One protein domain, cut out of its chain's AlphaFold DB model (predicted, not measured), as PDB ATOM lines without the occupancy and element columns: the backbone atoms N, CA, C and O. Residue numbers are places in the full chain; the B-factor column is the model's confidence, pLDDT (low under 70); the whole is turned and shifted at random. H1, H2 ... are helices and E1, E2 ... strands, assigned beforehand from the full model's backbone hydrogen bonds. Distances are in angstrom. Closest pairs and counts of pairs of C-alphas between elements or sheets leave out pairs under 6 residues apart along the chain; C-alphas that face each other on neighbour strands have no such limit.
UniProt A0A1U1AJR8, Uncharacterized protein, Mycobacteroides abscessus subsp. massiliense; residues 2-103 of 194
ATOM      1  N   GLU A   2     167.197 137.822 169.674       97.50
ATOM      2  CA  GLU A   2     167.796 138.900 170.440       97.50
ATOM      3  C   GLU A   2     167.525 140.220 169.729       97.50
ATOM      4  O   GLU A   2     167.590 140.293 168.503       97.50
ATOM      5  N   TRP A   3     167.163 141.237 170.504       96.44
ATOM      6  CA  TRP A   3     167.043 142.609 170.026       96.44
ATOM      7  C   TRP A   3     166.975 143.579 171.200       96.44
ATOM      8  O   TRP A   3     166.653 143.199 172.333       96.44
ATOM      9  N   GLU A   4     167.235 144.852 170.918       96.56
ATOM     10  CA  GLU A   4     167.131 145.930 171.894       96.56
ATOM     11  C   GLU A   4     166.228 147.070 171.428       96.56
ATOM     12  O   GLU A   4     165.973 147.256 170.242       96.56
ATOM     13  N   TYR A   5     165.710 147.839 172.377       95.19
ATOM     14  CA  TYR A   5     164.919 149.035 172.113       95.19
ATOM     15  C   TYR A   5     165.111 150.059 173.221       95.19
ATOM     16  O   TYR A   5     165.481 149.728 174.347       95.19
ATOM     17  N   THR A   6     164.825 151.319 172.915       94.50
ATOM     18  CA  THR A   6     164.860 152.405 173.898       94.50
ATOM     19  C   THR A   6     163.440 152.829 174.243       94.50
ATOM     20  O   THR A   6     162.636 153.084 173.351       94.50
ATOM     21  N   THR A   7     163.120 152.903 175.536       93.44
ATOM     22  CA  THR A   7     161.805 153.350 176.017       93.44
ATOM     23  C   THR A   7     161.915 154.012 177.382       93.44
ATOM     24  O   THR A   7     162.842 153.730 178.137       93.44
ATOM     25  N   VAL A   8     160.932 154.838 177.733       94.75
ATOM     26  CA  VAL A   8     160.625 155.124 179.141       94.75
ATOM     27  C   VAL A   8     159.703 153.999 179.628       94.75
ATOM     28  O   VAL A   8     158.654 153.797 179.010       94.75
ATOM     29  N   PRO A   9     160.072 153.201 180.645       93.31
ATOM     30  CA  PRO A   9     159.204 152.141 181.145       93.31
ATOM     31  C   PRO A   9     157.892 152.700 181.705       93.31
ATOM     32  O   PRO A   9     157.895 153.672 182.455       93.31
ATOM     33  N   SER A  10     156.767 152.068 181.366       89.69
ATOM     34  CA  SER A  10     155.432 152.488 181.820       89.69
ATOM     35  C   SER A  10     155.123 152.103 183.271       89.69
ATOM     36  O   SER A  10     154.130 152.556 183.834       89.69
ATOM     37  N   GLY A  11     155.955 151.264 183.889       92.44
ATOM     38  CA  GLY A  11     155.761 150.792 185.251       92.44
ATOM     39  C   GLY A  11     156.952 149.991 185.779       92.44
ATOM     40  O   GLY A  11     157.933 149.793 185.063       92.44
ATOM     41  N   PRO A  12     156.868 149.492 187.024       95.19
ATOM     42  CA  PRO A  12     157.978 148.840 187.725       95.19
ATOM     43  C   PRO A  12     158.317 147.435 187.215       95.19
ATOM     44  O   PRO A  12     159.240 146.798 187.716       95.19
ATOM     45  N   VAL A  13     157.539 146.907 186.271       96.44
ATOM     46  CA  VAL A  13     157.619 145.517 185.831       96.44
ATOM     47  C   VAL A  13     157.446 145.446 184.323       96.44
ATOM     48  O   VAL A  13     156.504 146.016 183.776       96.44
ATOM     49  N   ARG A  14     158.299 144.650 183.676       96.50
ATOM     50  CA  ARG A  14     158.104 144.183 182.303       96.50
ATOM     51  C   ARG A  14     157.660 142.723 182.311       96.50
ATOM     52  O   ARG A  14     158.225 141.908 183.046       96.50
ATOM     53  N   ARG A  15     156.653 142.382 181.505       97.62
ATOM     54  CA  ARG A  15     156.153 141.006 181.372       97.62
ATOM     55  C   ARG A  15     156.378 140.449 179.975       97.62
ATOM     56  O   ARG A  15     156.238 141.163 178.988       97.62
ATOM     57  N   PHE A  16     156.666 139.156 179.908       97.75
ATOM     58  CA  PHE A  16     156.771 138.391 178.668       97.75
ATOM     59  C   PHE A  16     155.916 137.141 178.820       97.75
ATOM     60  O   PHE A  16     156.231 136.266 179.628       97.75
ATOM     61  N   ALA A  17     154.806 137.085 178.098       97.88
ATOM     62  CA  ALA A  17     153.824 136.023 178.208       97.88
ATOM     63  C   ALA A  17     153.849 135.151 176.955       97.88
ATOM     64  O   ALA A  17     153.912 135.667 175.846       97.88
ATOM     65  N   CYS A  18     153.769 133.838 177.139       97.94
ATOM     66  CA  CYS A  18     153.494 132.887 176.070       97.94
ATOM     67  C   CYS A  18     152.209 132.152 176.427       97.94
ATOM     68  O   CYS A  18     152.170 131.457 177.443       97.94
ATOM     69  N   VAL A  19     151.170 132.317 175.612       97.94
ATOM     70  CA  VAL A  19     149.825 131.791 175.880       97.94
ATOM     71  C   VAL A  19     149.274 131.073 174.656       97.94
ATOM     72  O   VAL A  19     149.634 131.400 173.523       97.94
ATOM     73  N   SER A  20     148.420 130.080 174.885       97.00
ATOM     74  CA  SER A  20     147.719 129.333 173.836       97.00
ATOM     75  C   SER A  20     146.229 129.643 173.746       97.00
ATOM     76  O   SER A  20     145.593 129.284 172.753       97.00
ATOM     77  N   ASP A  21     145.681 130.343 174.740       96.94
ATOM     78  CA  ASP A  21     144.328 130.878 174.688       96.94
ATOM     79  C   ASP A  21     144.299 132.181 173.871       96.94
ATOM     80  O   ASP A  21     145.150 133.062 174.028       96.94
ATOM     81  N   ARG A  22     143.358 132.267 172.924       96.19
ATOM     82  CA  ARG A  22     143.286 133.392 171.985       96.19
ATOM     83  C   ARG A  22     142.740 134.654 172.646       96.19
ATOM     84  O   ARG A  22     143.196 135.740 172.291       96.19
ATOM     85  N   ASP A  23     141.798 134.517 173.569       96.69
ATOM     86  CA  ASP A  23     141.185 135.657 174.243       96.69
ATOM     87  C   ASP A  23     142.180 136.253 175.243       96.69
ATOM     88  O   ASP A  23     142.443 137.454 175.193       96.69
ATOM     89  N   GLU A  24     142.871 135.403 176.014       96.50
ATOM     90  CA  GLU A  24     143.988 135.807 176.882       96.50
ATOM     91  C   GLU A  24     145.084 136.528 176.080       96.50
ATOM     92  O   GLU A  24     145.583 137.575 176.489       96.50
ATOM     93  N   TYR A  25     145.448 136.015 174.899       96.88
ATOM     94  CA  TYR A  25     146.415 136.690 174.030       96.88
ATOM     95  C   TYR A  25     145.954 138.090 173.614       96.88
ATOM     96  O   TYR A  25     146.736 139.039 173.690       96.88
ATOM     97  N   ASN A  26     144.701 138.219 173.173       96.31
ATOM     98  CA  ASN A  26     144.154 139.495 172.729       96.31
ATOM     99  C   ASN A  26     144.130 140.518 173.876       96.31
ATOM    100  O   ASN A  26     144.482 141.674 173.652       96.31
ATOM    101  N   GLU A  27     143.796 140.098 175.101       96.12
ATOM    102  CA  GLU A  27     143.870 140.950 176.294       96.12
ATOM    103  C   GLU A  27     145.306 141.417 176.579       96.12
ATOM    104  O   GLU A  27     145.545 142.605 176.798       96.12
ATOM    105  N   LEU A  28     146.287 140.510 176.518       95.50
ATOM    106  CA  LEU A  28     147.692 140.838 176.791       95.50
ATOM    107  C   LEU A  28     148.298 141.787 175.749       95.50
ATOM    108  O   LEU A  28     149.184 142.574 176.083       95.50
ATOM    109  N   VAL A  29     147.834 141.734 174.496       92.88
ATOM    110  CA  VAL A  29     148.255 142.674 173.444       92.88
ATOM    111  C   VAL A  29     147.811 144.107 173.762       92.88
ATOM    112  O   VAL A  29     148.528 145.049 173.423       92.88
ATOM    113  N   LEU A  30     146.679 144.289 174.449       93.19
ATOM    114  CA  LEU A  30     146.198 145.611 174.870       93.19
ATOM    115  C   LEU A  30     147.027 146.212 176.020       93.19
ATOM    116  O   LEU A  30     147.020 147.427 176.192       93.19
ATOM    117  N   ASP A  31     147.784 145.395 176.762       91.56
ATOM    118  CA  ASP A  31     148.709 145.825 177.829       91.56
ATOM    119  C   ASP A  31     150.104 146.217 177.288       91.56
ATOM    120  O   ASP A  31     151.084 146.347 178.030       91.56
ATOM    121  N   ALA A  32     150.250 146.395 175.972       86.75
ATOM    122  CA  ALA A  32     151.484 146.910 175.390       86.75
ATOM    123  C   ALA A  32     151.736 148.376 175.829       86.75
ATOM    124  O   ALA A  32     150.802 149.177 175.874       86.75
ATOM    125  N   PRO A  33     152.989 148.777 176.125       87.06
ATOM    126  CA  PRO A  33     154.223 147.998 176.026       87.06
ATOM    127  C   PRO A  33     154.615 147.274 177.328       87.06
ATOM    128  O   PRO A  33     155.725 146.752 177.406       87.06
ATOM    129  N   ALA A  34     153.777 147.246 178.370       91.00
ATOM    130  CA  ALA A  34     154.120 146.594 179.639       91.00
ATOM    131  C   ALA A  34     154.264 145.069 179.478       91.00
ATOM    132  O   ALA A  34     155.179 144.458 180.053       91.00
ATOM    133  N   THR A  35     153.439 144.468 178.616       94.75
ATOM    134  CA  THR A  35     153.480 143.038 178.290       94.75
ATOM    135  C   THR A  35     153.883 142.778 176.835       94.75
ATOM    136  O   THR A  35     153.394 143.398 175.901       94.75
ATOM    137  N   SER A  36     154.828 141.853 176.640       94.50
ATOM    138  CA  SER A  36     155.158 141.254 175.343       94.50
ATOM    139  C   SER A  36     154.451 139.915 175.270       94.50
ATOM    140  O   SER A  36     154.807 139.004 176.018       94.50
ATOM    141  N   ALA A  37     153.459 139.798 174.397       95.56
ATOM    142  CA  ALA A  37     152.677 138.581 174.249       95.56
ATOM    143  C   ALA A  37     153.161 137.754 173.048       95.56
ATOM    144  O   ALA A  37     153.283 138.261 171.934       95.56
ATOM    145  N   TRP A  38     153.387 136.465 173.273       95.62
ATOM    146  CA  TRP A  38     153.652 135.454 172.261       95.62
ATOM    147  C   TRP A  38     152.462 134.499 172.200       95.62
ATOM    148  O   TRP A  38     152.137 133.833 173.186       95.62
ATOM    149  N   PHE A  39     151.802 134.430 171.044       95.38
ATOM    150  CA  PHE A  39     150.729 133.463 170.838       95.38
ATOM    151  C   PHE A  39     151.306 132.141 170.342       95.38
ATOM    152  O   PHE A  39     151.795 132.040 169.216       95.38
ATOM    153  N   MET A  40     151.204 131.107 171.166       94.94
ATOM    154  CA  MET A  40     151.530 129.744 170.781       94.94
ATOM    155  C   MET A  40     150.249 129.016 170.399       94.94
ATOM    156  O   MET A  40     149.466 128.628 171.258       94.94
ATOM    157  N   THR A  41     150.045 128.799 169.101       91.12
ATOM    158  CA  THR A  41     148.843 128.094 168.634       91.12
ATOM    159  C   THR A  41     148.759 126.711 169.305       91.12
ATOM    160  O   THR A  41     149.726 125.950 169.206       91.12
ATOM    161  N   PRO A  42     147.636 126.358 169.962       88.00
ATOM    162  CA  PRO A  42     147.478 125.079 170.649       88.00
ATOM    163  C   PRO A  42     147.424 123.955 169.619       88.00
ATOM    164  O   PRO A  42     146.483 123.844 168.832       88.00
ATOM    165  N   ARG A  43     148.482 123.151 169.569       85.94
ATOM    166  CA  ARG A  43     148.674 122.116 168.556       85.94
ATOM    167  C   ARG A  43     149.323 120.882 169.189       85.94
ATOM    168  O   ARG A  43     149.976 121.026 170.222       85.94
ATOM    169  N   PRO A  44     149.167 119.677 168.612       87.25
ATOM    170  CA  PRO A  44     149.780 118.473 169.167       87.25
ATOM    171  C   PRO A  44     151.287 118.646 169.392       87.25
ATOM    172  O   PRO A  44     151.997 119.118 168.504       87.25
ATOM    173  N   GLY A  45     151.760 118.285 170.586       86.19
ATOM    174  CA  GLY A  45     153.165 118.427 170.986       86.19
ATOM    175  C   GLY A  45     153.579 119.829 171.448       86.19
ATOM    176  O   GLY A  45     154.721 119.998 171.860       86.19
ATOM    177  N   MET A  46     152.673 120.813 171.425       92.69
ATOM    178  CA  MET A  46     152.928 122.176 171.892       92.69
ATOM    179  C   MET A  46     152.169 122.458 173.186       92.69
ATOM    180  O   MET A  46     150.956 122.267 173.259       92.69
ATOM    181  N   ASP A  47     152.877 122.969 174.189       95.44
ATOM    182  CA  ASP A  47     152.298 123.371 175.467       95.44
ATOM    183  C   ASP A  47     152.904 124.708 175.905       95.44
ATOM    184  O   ASP A  47     154.042 124.792 176.370       95.44
ATOM    185  N   ALA A  48     152.112 125.773 175.773       96.94
ATOM    186  CA  ALA A  48     152.514 127.134 176.118       96.94
ATOM    187  C   ALA A  48     152.906 127.295 177.595       96.94
ATOM    188  O   ALA A  48     153.590 128.258 177.944       96.94
ATOM    189  N   SER A  49     152.505 126.363 178.466       96.94
ATOM    190  CA  SER A  49     152.853 126.360 179.886       96.94
ATOM    191  C   SER A  49     154.256 125.821 180.174       96.94
ATOM    192  O   SER A  49     154.741 125.983 181.303       96.94
ATOM    193  N   ARG A  50     154.920 125.196 179.188       96.94
ATOM    194  CA  ARG A  50     156.224 124.521 179.305       96.94
ATOM    195  C   ARG A  50     157.382 125.455 178.969       96.94
ATOM    196  O   ARG A  50     157.349 126.179 177.979       96.94
ATOM    197  N   ARG A  51     158.438 125.432 179.785       97.00
ATOM    198  CA  ARG A  51     159.597 126.334 179.638       97.00
ATOM    199  C   ARG A  51     160.308 126.117 178.303       97.00
ATOM    200  O   ARG A  51     160.690 127.068 177.645       97.00
ATOM    201  N   GLU A  52     160.440 124.871 177.880       95.12
ATOM    202  CA  GLU A  52     161.051 124.487 176.609       95.12
ATOM    203  C   GLU A  52     160.316 125.048 175.382       95.12
ATOM    204  O   GLU A  52     160.932 125.219 174.334       95.12
ATOM    205  N   CYS A  53     159.025 125.376 175.506       95.38
ATOM    206  CA  CYS A  53     158.227 125.923 174.412       95.38
ATOM    207  C   CYS A  53     158.462 127.430 174.197       95.38
ATOM    208  O   CYS A  53     158.421 127.931 173.067       95.38
ATOM    209  N   TYR A  54     158.735 128.155 175.281       97.38
ATOM    210  CA  TYR A  54     159.091 129.569 175.274       97.38
ATOM    211  C   TYR A  54     159.874 129.893 176.544       97.38
ATOM    212  O   TYR A  54     159.378 129.701 177.655       97.38
ATOM    213  N   GLU A  55     161.070 130.448 176.383       98.25
ATOM    214  CA  GLU A  55     161.904 130.849 177.504       98.25
ATOM    215  C   GLU A  55     162.561 132.198 177.266       98.25
ATOM    216  O   GLU A  55     163.309 132.384 176.306       98.25
ATOM    217  N   LEU A  56     162.304 133.121 178.191       98.56
ATOM    218  CA  LEU A  56     163.065 134.352 178.326       98.56
ATOM    219  C   LEU A  56     164.401 134.026 179.000       98.56
ATOM    220  O   LEU A  56     164.421 133.592 180.153       98.56
ATOM    221  N   LEU A  57     165.489 134.210 178.259       98.31
ATOM    222  CA  LEU A  57     166.844 133.845 178.665       98.31
ATOM    223  C   LEU A  57     167.537 135.006 179.379       98.31
ATOM    224  O   LEU A  57     168.159 134.809 180.418       98.31
ATOM    225  N   GLU A  58     167.400 136.213 178.837       98.25
ATOM    226  CA  GLU A  58     168.101 137.394 179.330       98.25
ATOM    227  C   GLU A  58     167.247 138.644 179.125       98.25
ATOM    228  O   GLU A  58     166.589 138.803 178.096       98.25
ATOM    229  N   VAL A  59     167.289 139.547 180.103       97.94
ATOM    230  CA  VAL A  59     166.850 140.933 179.947       97.94
ATOM    231  C   VAL A  59     167.885 141.821 180.605       97.94
ATOM    232  O   VAL A  59     168.218 141.605 181.771       97.94
ATOM    233  N   THR A  60     168.357 142.835 179.888       97.31
ATOM    234  CA  THR A  60     169.212 143.873 180.466       97.31
ATOM    235  C   THR A  60     168.566 145.245 180.332       97.31
ATOM    236  O   THR A  60     167.825 145.512 179.381       97.31
ATOM    237  N   VAL A  61     168.833 146.114 181.307       96.50
ATOM    238  CA  VAL A  61     168.474 147.536 181.281       96.50
ATOM    239  C   VAL A  61     169.768 148.328 181.305       96.50
ATOM    240  O   VAL A  61     170.550 148.191 182.237       96.50
ATOM    241  N   SER A  62     170.019 149.123 180.269       94.62
ATOM    242  CA  SER A  62     171.261 149.892 180.106       94.62
ATOM    243  C   SER A  62     172.541 149.038 180.187       94.62
ATOM    244  O   SER A  62     173.614 149.568 180.446       94.62
ATOM    245  N   GLY A  63     172.449 147.733 179.900       94.75
ATOM    246  CA  GLY A  63     173.554 146.772 180.023       94.75
ATOM    247  C   GLY A  63     173.540 145.948 181.316       94.75
ATOM    248  O   GLY A  63     174.180 144.904 181.363       94.75
ATOM    249  N   GLU A  64     172.749 146.338 182.318       95.44
ATOM    250  CA  GLU A  64     172.655 145.644 183.606       95.44
ATOM    251  C   GLU A  64     171.628 144.508 183.573       95.44
ATOM    252  O   GLU A  64     170.455 144.718 183.240       95.44
ATOM    253  N   LEU A  65     172.049 143.300 183.957       96.31
ATOM    254  CA  LEU A  65     171.205 142.104 183.967       96.31
ATOM    255  C   LEU A  65     170.061 142.219 184.984       96.31
ATOM    256  O   LEU A  65     170.266 142.558 186.148       96.31
ATOM    257  N   GLN A  66     168.846 141.883 184.552       96.69
ATOM    258  CA  GLN A  66     167.660 141.897 185.403       96.69
ATOM    259  C   GLN A  66     167.315 140.499 185.923       96.69
ATOM    260  O   GLN A  66     167.519 139.483 185.259       96.69
ATOM    261  N   THR A  67     166.716 140.444 187.115       97.06
ATOM    262  CA  THR A  67     166.188 139.185 187.654       97.06
ATOM    263  C   THR A  67     164.907 138.791 186.928       97.06
ATOM    264  O   THR A  67     163.957 139.570 186.847       97.06
ATOM    265  N   ILE A  68     164.842 137.542 186.474       98.19
ATOM    266  CA  ILE A  68     163.695 136.992 185.757       98.19
ATOM    267  C   ILE A  68     162.949 136.004 186.662       98.19
ATOM    268  O   ILE A  68     163.532 135.058 187.191       98.19
ATOM    269  N   ARG A  69     161.633 136.190 186.825       98.38
ATOM    270  CA  ARG A  69     160.759 135.255 187.555       98.38
ATOM    271  C   ARG A  69     159.743 134.636 186.613       98.38
ATOM    272  O   ARG A  69     159.040 135.360 185.918       98.38
ATOM    273  N   ARG A  70     159.622 133.312 186.621       98.38
ATOM    274  CA  ARG A  70     158.673 132.578 185.774       98.38
ATOM    275  C   ARG A  70     157.490 132.068 186.587       98.38
ATOM    276  O   ARG A  70     157.684 131.409 187.605       98.38
ATOM    277  N   THR A  71     156.286 132.272 186.073       98.25
ATOM    278  CA  THR A  71     155.056 131.616 186.527       98.25
ATOM    279  C   THR A  71     154.432 130.848 185.365       98.25
ATOM    280  O   THR A  71     154.617 131.199 184.201       98.25
ATOM    281  N   SER A  72     153.736 129.755 185.666       97.75
ATOM    282  CA  SER A  72     153.078 128.902 184.672       97.75
ATOM    283  C   SER A  72     151.647 128.614 185.114       97.75
ATOM    284  O   SER A  72     151.364 128.539 186.313       97.75
ATOM    285  N   ARG A  73     150.744 128.522 184.140       94.88
ATOM    286  CA  ARG A  73     149.315 128.233 184.275       94.88
ATOM    287  C   ARG A  73     148.911 127.272 183.158       94.88
ATOM    288  O   ARG A  73     149.672 127.036 182.230       94.88
ATOM    289  N   LYS A  74     147.690 126.741 183.211       92.75
ATOM    290  CA  LYS A  74     147.205 125.764 182.223       92.75
ATOM    291  C   LYS A  74     147.290 126.262 180.769       92.75
ATOM    292  O   LYS A  74     147.598 125.475 179.885       92.75
ATOM    293  N   THR A  75     147.006 127.538 180.527       93.69
ATOM    294  CA  THR A  75     146.936 128.141 179.183       93.69
ATOM    295  C   THR A  75     148.238 128.811 178.746       93.69
ATOM    296  O   THR A  75     148.310 129.333 177.636       93.69
ATOM    297  N   GLY A  76     149.287 128.808 179.576       97.38
ATOM    298  CA  GLY A  76     150.504 129.537 179.247       97.38
ATOM    299  C   GLY A  76     151.478 129.750 180.396       97.38
ATOM    300  O   GLY A  76     151.406 129.144 181.464       97.38
ATOM    301  N   GLN A  77     152.424 130.647 180.170       98.31
ATOM    302  CA  GLN A  77     153.432 131.047 181.142       98.31
ATOM    303  C   GLN A  77     153.730 132.536 181.022       98.31
ATOM    304  O   GLN A  77     153.570 133.143 179.963       98.31
ATOM    305  N   THR A  78     154.189 133.136 182.113       98.50
ATOM    306  CA  THR A  78     154.589 134.541 182.148       98.50
ATOM    307  C   THR A  78     155.927 134.682 182.849       98.50
ATOM    308  O   THR A  78     156.141 134.180 183.952       98.50
ATOM    309  N   TYR A  79     156.828 135.411 182.210       98.62
ATOM    310  CA  TYR A  79     158.063 135.892 182.794       98.62
ATOM    311  C   TYR A  79     157.852 137.327 183.264       98.62
ATOM    312  O   TYR A  79     157.399 138.181 182.508       98.62
ATOM    313  N   THR A  80     158.150 137.576 184.531       98.38
ATOM    314  CA  THR A  80     158.042 138.870 185.199       98.38
ATOM    315  C   THR A  80     159.443 139.364 185.510       98.38
ATOM    316  O   THR A  80     160.203 138.674 186.196       98.38
ATOM    317  N   VAL A  81     159.764 140.557 185.024       98.19
ATOM    318  CA  VAL A  81     161.054 141.215 185.220       98.19
ATOM    319  C   VAL A  81     160.809 142.509 185.992       98.19
ATOM    320  O   VAL A  81     160.333 143.483 185.403       98.19
ATOM    321  N   PRO A  82     161.057 142.527 187.315       97.00
ATOM    322  CA  PRO A  82     161.111 143.770 188.072       97.00
ATOM    323  C   PRO A  82     162.225 144.645 187.499       97.00
ATOM    324  O   PRO A  82     163.342 144.167 187.313       97.00
ATOM    325  N   LEU A  83     161.909 145.899 187.203       94.31
ATOM    326  CA  LEU A  83     162.872 146.845 186.657       94.31
ATOM    327  C   LEU A  83     163.638 147.544 187.788       94.31
ATOM    328  O   LEU A  83     163.090 147.803 188.862       94.31
ATOM    329  N   SER A  84     164.913 147.846 187.543       89.75
ATOM    330  CA  SER A  84     165.768 148.578 188.483       89.75
ATOM    331  C   SER A  84     165.273 150.012 188.728       89.75
ATOM    332  O   SER A  84     164.544 150.584 187.922       89.75
ATOM    333  N   GLN A  85     165.712 150.641 189.825       88.50
ATOM    334  CA  GLN A  85     165.388 152.052 190.103       88.50
ATOM    335  C   GLN A  85     165.876 152.996 188.994       88.50
ATOM    336  O   GLN A  85     165.215 153.983 188.688       88.50
ATOM    337  N   GLU A  86     166.996 152.669 188.348       85.75
ATOM    338  CA  GLU A  86     167.496 153.413 187.190       85.75
ATOM    339  C   GLU A  86     166.497 153.392 186.026       85.75
ATOM    340  O   GLU A  86     166.201 154.438 185.440       85.75
ATOM    341  N   ALA A  87     165.907 152.226 185.744       90.50
ATOM    342  CA  ALA A  87     164.858 152.075 184.739       90.50
ATOM    343  C   ALA A  87     163.636 152.959 185.031       90.50
ATOM    344  O   ALA A  87     162.955 153.410 184.115       90.50
ATOM    345  N   LEU A  88     163.366 153.215 186.313       93.31
ATOM    346  CA  LEU A  88     162.213 153.977 186.795       93.31
ATOM    347  C   LEU A  88     162.517 155.464 187.014       93.31
ATOM    348  O   LEU A  88     161.689 156.191 187.555       93.31
ATOM    349  N   SER A  89     163.668 155.945 186.540       92.38
ATOM    350  CA  SER A  89     164.076 157.352 186.637       92.38
ATOM    351  C   SER A  89     163.241 158.327 185.789       92.38
ATOM    352  O   SER A  89     163.469 159.535 185.846       92.38
ATOM    353  N   GLY A  90     162.313 157.827 184.963       93.38
ATOM    354  CA  GLY A  90     161.537 158.625 184.005       93.38
ATOM    355  C   GLY A  90     162.318 159.023 182.747       93.38
ATOM    356  O   GLY A  90     161.805 159.759 181.907       93.38
ATOM    357  N   ARG A  91     163.557 158.539 182.599       95.00
ATOM    358  CA  ARG A  91     164.388 158.749 181.410       95.00
ATOM    359  C   ARG A  91     164.310 157.545 180.472       95.00
ATOM    360  O   ARG A  91     164.059 156.431 180.933       95.00
ATOM    361  N   PRO A  92     164.541 157.740 179.162       95.31
ATOM    362  CA  PRO A  92     164.649 156.621 178.243       95.31
ATOM    363  C   PRO A  92     165.813 155.709 178.635       95.31
ATOM    364  O   PRO A  92     166.946 156.169 178.776       95.31
ATOM    365  N   VAL A  93     165.533 154.416 178.771       95.69
ATOM    366  CA  VAL A  93     166.529 153.371 179.011       95.69
ATOM    367  C   VAL A  93     166.527 152.374 177.869       95.69
ATOM    368  O   VAL A  93     165.531 152.207 177.158       95.69
ATOM    369  N   ARG A  94     167.661 151.706 177.681       95.56
ATOM    370  CA  ARG A  94     167.810 150.660 176.676       95.56
ATOM    371  C   ARG A  94     167.469 149.309 177.282       95.56
ATOM    372  O   ARG A  94     168.124 148.895 178.230       95.56
ATOM    373  N   ILE A  95     166.474 148.633 176.725       95.75
ATOM    374  CA  ILE A  95     166.082 147.282 177.114       95.75
ATOM    375  C   ILE A  95     166.523 146.330 176.011       95.75
ATOM    376  O   ILE A  95     166.039 146.425 174.885       95.75
ATOM    377  N   ARG A  96     167.416 145.403 176.348       97.44
ATOM    378  CA  ARG A  96     167.793 144.264 175.502       97.44
ATOM    379  C   ARG A  96     167.106 143.027 176.047       97.44
ATOM    380  O   ARG A  96     167.018 142.850 177.262       97.44
ATOM    381  N   GLN A  97     166.621 142.178 175.154       97.00
ATOM    382  CA  GLN A  97     165.984 140.921 175.523       97.00
ATOM    383  C   GLN A  97     166.477 139.785 174.640       97.00
ATOM    384  O   GLN A  97     166.649 139.953 173.432       97.00
ATOM    385  N   VAL A  98     166.632 138.617 175.252       98.25
ATOM    386  CA  VAL A  98     166.954 137.369 174.571       98.25
ATOM    387  C   VAL A  98     165.930 136.331 174.983       98.25
ATOM    388  O   VAL A  98     165.711 136.085 176.171       98.25
ATOM    389  N   PHE A  99     165.300 135.697 174.005       97.56
ATOM    390  CA  PHE A  99     164.397 134.583 174.254       97.56
ATOM    391  C   PHE A  99     164.528 133.508 173.182       97.56
ATOM    392  O   PHE A  99     164.992 133.747 172.059       97.56
ATOM    393  N   ARG A 100     164.100 132.305 173.546       97.06
ATOM    394  CA  ARG A 100     163.961 131.165 172.645       97.06
ATOM    395  C   ARG A 100     162.521 130.686 172.628       97.06
ATOM    396  O   ARG A 100     161.809 130.788 173.622       97.06
ATOM    397  N   THR A 101     162.108 130.145 171.495       95.31
ATOM    398  CA  THR A 101     160.812 129.495 171.325       95.31
ATOM    399  C   THR A 101     160.963 128.360 170.327       95.31
ATOM    400  O   THR A 101     161.894 128.368 169.519       95.31
ATOM    401  N   VAL A 102     160.064 127.388 170.401       93.81
ATOM    402  CA  VAL A 102     159.994 126.274 169.457       93.81
ATOM    403  C   VAL A 102     158.674 126.337 168.706       93.81
ATOM    404  O   VAL A 102     157.667 126.838 169.206       93.81
ATOM    405  N   THR A 103     158.682 125.812 167.490       92.38
ATOM    406  CA  THR A 103     157.495 125.671 166.654       92.38
ATOM    407  C   THR A 103     157.512 124.277 166.037       92.38
ATOM    408  O   THR A 103     158.594 123.756 165.760       92.38
TER     409      THR A 103
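AT A GLANCE: This is residues 2 to 103 of the 194 residues of an uncharacterized protein of Mycobacteroides abscessus subsp. massiliense (UniProt A0A1U1AJR8). Two twisted sheets lie face to face as a sandwich, one of four strands, E3 E2 E6 E5, and one of three, E1 E7 E4, and helix H1 covers the other face of the larger sheet on its E3 side. The long link from E3 to E4 loops out at one end of the sandwich, and the link from E6 to E7 lies at the opposite end. The printed part has 102 residues, with one named helix and seven named strands in the order E1 E2 H1 E3 E4 E5 E6 E7, and is mostly strand. The larger sheet is mixed and the smaller antiparallel throughout. The whole is compact, with a radius of gyration of the C-alphas of 13.7 A, yet elongated, spanning 44 by 24 by 20 A.

IN THESE COORDINATES: E1, residues 2 to 7, begins at C-alpha 2 (167.796, 138.900, 170.440). E2 is residues 13 to 19, 18.7 A long. H1, residues 22 to 30, is 12.9 A long and begins at C-alpha 22 (143.286, 133.392, 171.985). E3 is residues 35 to 39. E4, residues 54 to 61, is 21.1 A long. E5 is residues 69 to 73, and E6, residues 76 to 82, is 19.8 A long. E7, residues 93 to 101, the longest strand at 25.7 A, ends at C-alpha 101 (160.812, 129.495, 171.325).

HOW THE PARTS SIT: In the larger sheet E3 and E2 are parallel, with N 38 and O 17 2.7 A apart, within hydrogen-bond range. E2 and E6 are antiparallel, with N 16 and O 79 at 2.9 A. E5 and E6 form a hairpin, with N 71 and O 78 at 2.9 A. H1 is on this sheet, over E3, at a height over the sheet of 8.1 A; their closest C-alphas, of Leu 28 and Ala 37, are 6.0 A apart. On the local plane it stands at 26 degrees to E3 and runs along the strands. E2, H1 and E3 are a strand-helix-strand unit, two parallel neighbour strands with a helix between, its crossover right-handed. In H1, 4 of 5 O i to N i+4 pairs are within hydrogen-bond range. In the smaller sheet, which is twisted, E7 is the inner strand, antiparallel to E1, with N 5 and O 95 at 2.9 A, and to E4, with N 57 and O 98 at 2.8 A. The facing parts of the two sheets are 10.6 A apart centre to centre, their best planes 28 degrees apart. The closest C-alphas of E2 and E4, of Cys 18 and Tyr 54, are 6.6 A apart.

THE WHOLE: The C-alphas farthest apart, of Pro 44 and Ser 89, are 45.0 A apart. The printed part has no cut. The link from E3 to E4, 14 residues, is long. The mean pLDDT of the printed part is 95.1, and no printed residue is under 70.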